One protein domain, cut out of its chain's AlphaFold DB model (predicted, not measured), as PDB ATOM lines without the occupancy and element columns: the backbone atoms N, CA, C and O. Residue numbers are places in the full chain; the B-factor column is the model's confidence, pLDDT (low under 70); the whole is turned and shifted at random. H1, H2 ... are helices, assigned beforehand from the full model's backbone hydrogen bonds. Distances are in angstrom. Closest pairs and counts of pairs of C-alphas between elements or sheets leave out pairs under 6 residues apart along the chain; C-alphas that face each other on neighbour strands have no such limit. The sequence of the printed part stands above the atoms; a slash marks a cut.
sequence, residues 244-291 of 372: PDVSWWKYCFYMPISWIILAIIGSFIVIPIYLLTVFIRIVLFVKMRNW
ATOM      1  N   PRO A 244       5.463 -13.969 -48.973       52.06
ATOM      2  CA  PRO A 244       5.757 -13.151 -47.803       52.06
ATOM      3  C   PRO A 244       7.274 -12.951 -47.713       52.06
ATOM      4  O   PRO A 244       7.979 -13.860 -47.291       52.06
ATOM      5  N   ASP A 245       7.760 -11.762 -48.066       49.44
ATOM      6  CA  ASP A 245       9.194 -11.418 -48.031       49.44
ATOM      7  C   ASP A 245       9.711 -11.044 -46.620       49.44
ATOM      8  O   ASP A 245      10.857 -10.663 -46.397       49.44
ATOM      9  N   VAL A 246       8.853 -11.144 -45.599       60.03
ATOM     10  CA  VAL A 246       9.236 -10.790 -44.228       60.03
ATOM     11  C   VAL A 246       9.702 -12.036 -43.486       60.03
ATOM     12  O   VAL A 246       8.902 -12.926 -43.185       60.03
ATOM     13  N   SER A 247      10.992 -12.075 -43.139       63.00
ATOM     14  CA  SER A 247      11.556 -13.096 -42.250       63.00
ATOM     15  C   SER A 247      10.749 -13.162 -40.948       63.00
ATOM     16  O   SER A 247      10.709 -12.206 -40.171       63.00
ATOM     17  N   TRP A 248      10.102 -14.310 -40.714       65.06
ATOM     18  CA  TRP A 248       9.283 -14.575 -39.524       65.06
ATOM     19  C   TRP A 248      10.048 -14.301 -38.227       65.06
ATOM     20  O   TRP A 248       9.511 -13.698 -37.298       65.06
ATOM     21  N   TRP A 249      11.327 -14.678 -38.219       61.38
ATOM     22  CA  TRP A 249      12.242 -14.448 -37.112       61.38
ATOM     23  C   TRP A 249      12.441 -12.958 -36.837       61.38
ATOM     24  O   TRP A 249      12.278 -12.517 -35.701       61.38
ATOM     25  N   LYS A 250      12.698 -12.160 -37.881       69.81
ATOM     26  CA  LYS A 250      12.883 -10.710 -37.736       69.81
ATOM     27  C   LYS A 250      11.597  -9.994 -37.318       69.81
ATOM     28  O   LYS A 250      11.682  -9.025 -36.586       69.81
ATOM     29  N   TYR A 251      10.413 -10.439 -37.737       74.75
ATOM     30  CA  TYR A 251       9.159  -9.768 -37.363       74.75
ATOM     31  C   TYR A 251       8.702 -10.097 -35.933       74.75
ATOM     32  O   TYR A 251       8.311  -9.203 -35.183       74.75
ATOM     33  N   CYS A 252       8.746 -11.375 -35.546       74.69
ATOM     34  CA  CYS A 252       8.226 -11.814 -34.250       74.69
ATOM     35  C   CYS A 252       9.189 -11.515 -33.097       74.69
ATOM     36  O   CYS A 252       8.727 -11.161 -32.016       74.69
ATOM     37  N   PHE A 253      10.502 -11.600 -33.336       70.69
ATOM     38  CA  PHE A 253      11.527 -11.534 -32.291       70.69
ATOM     39  C   PHE A 253      12.423 -10.288 -32.371       70.69
ATOM     40  O   PHE A 253      13.493 -10.270 -31.766       70.69
ATOM     41  N   TYR A 254      12.015  -9.234 -33.094       76.31
ATOM     42  CA  TYR A 254      12.739  -7.958 -33.056       76.31
ATOM     43  C   TYR A 254      12.698  -7.363 -31.644       76.31
ATOM     44  O   TYR A 254      11.669  -6.819 -31.226       76.31
ATOM     45  N   MET A 255      13.829  -7.472 -30.949       69.06
ATOM     46  CA  MET A 255      14.129  -6.849 -29.662       69.06
ATOM     47  C   MET A 255      14.654  -5.426 -29.908       69.06
ATOM     48  O   MET A 255      15.782  -5.281 -30.383       69.06
ATOM     49  N   PRO A 256      13.898  -4.359 -29.602       74.31
ATOM     50  CA  PRO A 256      14.485  -3.028 -29.558       74.31
ATOM     51  C   PRO A 256      15.472  -2.946 -28.387       74.31
ATOM     52  O   PRO A 256      15.211  -3.480 -27.310       74.31
ATOM     53  N   ILE A 257      16.594  -2.249 -28.582       73.12
ATOM     54  CA  ILE A 257      17.704  -2.146 -27.612       73.12
ATOM     55  C   ILE A 257      17.218  -1.681 -26.222       73.12
ATOM     56  O   ILE A 257      17.743  -2.111 -25.198       73.12
ATOM     57  N   SER A 258      16.146  -0.885 -26.169       70.81
ATOM     58  CA  SER A 258      15.506  -0.426 -24.929       70.81
ATOM     59  C   SER A 258      14.988  -1.554 -24.025       70.81
ATOM     60  O   SER A 258      15.048  -1.430 -22.805       70.81
ATOM     61  N   TRP A 259      14.517  -2.665 -24.597       73.56
ATOM     62  CA  TRP A 259      14.033  -3.826 -23.841       73.56
ATOM     63  C   TRP A 259      15.170  -4.628 -23.205       73.56
ATOM     64  O   TRP A 259      14.999  -5.177 -22.120       73.56
ATOM     65  N   ILE A 260      16.339  -4.643 -23.851       71.81
ATOM     66  CA  ILE A 260      17.551  -5.284 -23.330       71.81
ATOM     67  C   ILE A 260      18.054  -4.505 -22.106       71.81
ATOM     68  O   ILE A 260      18.354  -5.103 -21.077       71.81
ATOM     69  N   ILE A 261      18.053  -3.171 -22.180       74.44
ATOM     70  CA  ILE A 261      18.452  -2.288 -21.072       74.44
ATOM     71  C   ILE A 261      17.491  -2.426 -19.875       74.44
ATOM     72  O   ILE A 261      17.937  -2.559 -18.740       74.44
ATOM     73  N   LEU A 262      16.175  -2.468 -20.117       71.06
ATOM     74  CA  LEU A 262      15.156  -2.642 -19.069       71.06
ATOM     75  C   LEU A 262      15.198  -4.019 -18.385       71.06
ATOM     76  O   LEU A 262      14.892  -4.115 -17.198       71.06
ATOM     77  N   ALA A 263      15.590  -5.074 -19.107       69.31
ATOM     78  CA  ALA A 263      15.759  -6.409 -18.537       69.31
ATOM     79  C   ALA A 263      16.974  -6.494 -17.590       69.31
ATOM     80  O   ALA A 263      16.908  -7.189 -16.580       69.31
ATOM     81  N   ILE A 264      18.051  -5.748 -17.871       72.12
ATOM     82  CA  ILE A 264      19.268  -5.695 -17.037       72.12
ATOM     83  C   ILE A 264      19.014  -4.969 -15.703       72.12
ATOM     84  O   ILE A 264      19.625  -5.306 -14.694       72.12
ATOM     85  N   ILE A 265      18.061  -4.030 -15.663       76.00
ATOM     86  CA  ILE A 265      17.688  -3.268 -14.453       76.00
ATOM     87  C   ILE A 265      16.850  -4.118 -13.460       76.00
ATOM     88  O   ILE A 265      16.481  -3.655 -12.385       76.00
ATOM     89  N   GLY A 266      16.591  -5.400 -13.762       62.97
ATOM     90  CA  GLY A 266      16.089  -6.369 -12.775       62.97
ATOM     91  C   GLY A 266      14.575  -6.354 -12.556       62.97
ATOM     92  O   GLY A 266      14.083  -6.843 -11.540       62.97
ATOM     93  N   SER A 267      13.801  -5.816 -13.500       70.94
ATOM     94  CA  SER A 267      12.342  -5.817 -13.388       70.94
ATOM     95  C   SER A 267      11.749  -7.147 -13.867       70.94
ATOM     96  O   SER A 267      11.636  -7.407 -15.067       70.94
ATOM     97  N   PHE A 268      11.309  -7.979 -12.915       71.88
ATOM     98  CA  PHE A 268      10.616  -9.259 -13.152       71.88
ATOM     99  C   PHE A 268       9.372  -9.131 -14.056       71.88
ATOM    100  O   PHE A 268       8.925 -10.106 -14.656       71.88
ATOM    101  N   ILE A 269       8.823  -7.919 -14.179       76.81
ATOM    102  CA  ILE A 269       7.605  -7.603 -14.936       76.81
ATOM    103  C   ILE A 269       7.899  -7.385 -16.430       76.81
ATOM    104  O   ILE A 269       7.017  -7.555 -17.269       76.81
ATOM    105  N   VAL A 270       9.138  -7.061 -16.806       79.56
ATOM    106  CA  VAL A 270       9.484  -6.755 -18.203       79.56
ATOM    107  C   VAL A 270       9.378  -8.020 -19.059       79.56
ATOM    108  O   VAL A 270       8.644  -8.039 -20.041       79.56
ATOM    109  N   ILE A 271       9.994  -9.128 -18.650       79.50
ATOM    110  CA  ILE A 271       9.991 -10.395 -19.405       79.50
ATOM    111  C   ILE A 271       8.574 -10.874 -19.816       79.50
ATOM    112  O   ILE A 271       8.380 -11.158 -21.001       79.50
ATOM    113  N   PRO A 272       7.557 -10.941 -18.931       84.88
ATOM    114  CA  PRO A 272       6.214 -11.371 -19.332       84.88
ATOM    115  C   PRO A 272       5.521 -10.390 -20.290       84.88
ATOM    116  O   PRO A 272       4.834 -10.833 -21.212       84.88
ATOM    117  N   ILE A 273       5.738  -9.075 -20.152       84.44
ATOM    118  CA  ILE A 273       5.211  -8.091 -21.113       84.44
ATOM    119  C   ILE A 273       5.887  -8.286 -22.480       84.44
ATOM    120  O   ILE A 273       5.209  -8.240 -23.506       84.44
ATOM    121  N   TYR A 274       7.193  -8.584 -22.518       83.50
ATOM    122  CA  TYR A 274       7.895  -8.886 -23.771       83.50
ATOM    123  C   TYR A 274       7.259 -10.087 -24.469       83.50
ATOM    124  O   TYR A 274       6.872 -10.002 -25.636       83.50
ATOM    125  N   LEU A 275       7.094 -11.194 -23.739       83.75
ATOM    126  CA  LEU A 275       6.498 -12.420 -24.261       83.75
ATOM    127  C   LEU A 275       5.070 -12.188 -24.771       83.75
ATOM    128  O   LEU A 275       4.715 -12.707 -25.829       83.75
ATOM    129  N   LEU A 276       4.282 -11.342 -24.098       87.00
ATOM    130  CA  LEU A 276       2.960 -10.934 -24.576       87.00
ATOM    131  C   LEU A 276       3.045 -10.173 -25.912       87.00
ATOM    132  O   LEU A 276       2.273 -10.456 -26.830       87.00
ATOM    133  N   THR A 277       4.001  -9.252 -26.075       84.31
ATOM    134  CA  THR A 277       4.190  -8.541 -27.356       84.31
ATOM    135  C   THR A 277       4.643  -9.467 -28.483       84.31
ATOM    136  O   THR A 277       4.158  -9.337 -29.609       84.31
ATOM    137  N   VAL A 278       5.511 -10.440 -28.188       84.56
ATOM    138  CA  VAL A 278       5.926 -11.481 -29.138       84.56
ATOM    139  C   VAL A 278       4.725 -12.336 -29.536       84.56
ATOM    140  O   VAL A 278       4.509 -12.552 -30.726       84.56
ATOM    141  N   PHE A 279       3.882 -12.746 -28.582       84.75
ATOM    142  CA  PHE A 279       2.658 -13.501 -28.858       84.75
ATOM    143  C   PHE A 279       1.691 -12.722 -29.762       84.75
ATOM    144  O   PHE A 279       1.232 -13.243 -30.780       84.75
ATOM    145  N   ILE A 280       1.454 -11.436 -29.473       84.12
ATOM    146  CA  ILE A 280       0.633 -10.555 -30.319       84.12
ATOM    147  C   ILE A 280       1.238 -10.434 -31.726       84.12
ATOM    148  O   ILE A 280       0.514 -10.529 -32.721       84.12
ATOM    149  N   ARG A 281       2.563 -10.268 -31.845       81.88
ATOM    150  CA  ARG A 281       3.256 -10.215 -33.143       81.88
ATOM    151  C   ARG A 281       3.164 -11.541 -33.895       81.88
ATOM    152  O   ARG A 281       2.930 -11.507 -35.096       81.88
ATOM    153  N   ILE A 282       3.245 -12.690 -33.228       80.12
ATOM    154  CA  ILE A 282       3.033 -14.009 -33.848       80.12
ATOM    155  C   ILE A 282       1.611 -14.109 -34.412       80.12
ATOM    156  O   ILE A 282       1.439 -14.460 -35.580       80.12
ATOM    157  N   VAL A 283       0.591 -13.731 -33.635       78.44
ATOM    158  CA  VAL A 283      -0.810 -13.736 -34.093       78.44
ATOM    159  C   VAL A 283      -1.004 -12.795 -35.288       78.44
ATOM    160  O   VAL A 283      -1.614 -13.173 -36.293       78.44
ATOM    161  N   LEU A 284      -0.436 -11.586 -35.235       74.31
ATOM    162  CA  LEU A 284      -0.457 -10.643 -36.355       74.31
ATOM    163  C   LEU A 284       0.297 -11.181 -37.576       74.31
ATOM    164  O   LEU A 284      -0.177 -11.005 -38.695       74.31
ATOM    165  N   PHE A 285       1.418 -11.875 -37.389       71.31
ATOM    166  CA  PHE A 285       2.179 -12.491 -38.472       71.31
ATOM    167  C   PHE A 285       1.371 -13.587 -39.169       71.31
ATOM    168  O   PHE A 285       1.286 -13.600 -40.396       71.31
ATOM    169  N   VAL A 286       0.713 -14.465 -38.405       66.50
ATOM    170  CA  VAL A 286      -0.182 -15.500 -38.946       66.50
ATOM    171  C   VAL A 286      -1.326 -14.853 -39.739       66.50
ATOM    172  O   VAL A 286      -1.571 -15.221 -40.892       66.50
ATOM    173  N   LYS A 287      -1.952 -13.808 -39.181       65.25
ATOM    174  CA  LYS A 287      -2.997 -13.012 -39.849       65.25
ATOM    175  C   LYS A 287      -2.494 -12.351 -41.140       65.25
ATOM    176  O   LYS A 287      -3.215 -12.271 -42.139       65.25
ATOM    177  N   MET A 288      -1.252 -11.879 -41.147       62.09
ATOM    178  CA  MET A 288      -0.621 -11.295 -42.327       62.09
ATOM    179  C   MET A 288      -0.240 -12.352 -43.360       62.09
ATOM    180  O   MET A 288      -0.325 -12.057 -44.546       62.09
ATOM    181  N   ARG A 289       0.137 -13.570 -42.960       63.78
ATOM    182  CA  ARG A 289       0.609 -14.644 -43.848       63.78
ATOM    183  C   ARG A 289      -0.525 -15.334 -44.607       63.78
ATOM    184  O   ARG A 289      -0.367 -15.600 -45.795       63.78
ATOM    185  N   ASN A 290      -1.678 -15.542 -43.973       62.34
ATOM    186  CA  ASN A 290      -2.729 -16.435 -44.487       62.34
ATOM    187  C   ASN A 290      -3.597 -15.866 -45.622       62.34
ATOM    188  O   ASN A 290      -4.377 -16.604 -46.235       62.34
ATOM    189  N   TRP A 291      -3.439 -14.579 -45.943       70.12
ATOM    190  CA  TRP A 291      -4.102 -13.999 -47.104       70.12
ATOM    191  C   TRP A 291      -3.362 -14.327 -48.410       70.12
ATOM    192  O   TRP A 291      -2.177 -14.008 -48.514       70.12
TER     193      TRP A 291
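AT A GLANCE: This is residues 244 to 291 of the 372 residues of the protein "J domain-containing protein" of Paenibacillus sp. NEAU-GSW1 (UniProt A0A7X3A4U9). One long helix, H3, makes a rod, and the chain before it, with two short helices, H1 and H2, runs alongside and turns back into it like a long hairpin. The turn, residues 264 to 269, sticks out at one end. The printed part has 48 residues with three named helices in the order H1, H2, H3, and no named strand; the class is all helix. It is loose, with a radius of gyration of the C-alphas of 12.6 A, and spans 40 by 16 by 10 A.

IN THESE COORDINATES: Find C-alpha 248 at (9.283, -14.575, -39.524), where H1 begins; it runs to residue 252. H2 holds residues 257 to 264, 11.3 A long. H3, residues 270 to 289, runs 28.3 A to C-alpha 289 at (0.609, -14.644, -43.848).

HOW THE PARTS SIT: Look at H3 with residues 278 to 285 alone: there it touches H1, the closest C-alphas being those of Cys 252 and Arg 281, 5.3 A apart. With residues 270 to 274 alone it touches H2, the closest C-alphas being those of Ala 263 and Val 270, 6.3 A apart. H2 and H3 form a helical hairpin, running opposite ways at a tilt of 36 degrees, only just steep. H1 and H2 are apart. In H1, H2 and H3 every O i to N i+4 pair is within hydrogen-bond range.

THE WHOLE: The C-alphas of Ile 265 and Trp 291, the two farthest apart, are 40.7 A apart. The printed part has no cut, and both links are tight. Confidence is under 70 at 15 residues, among them 244 to 250 and 286 to 290.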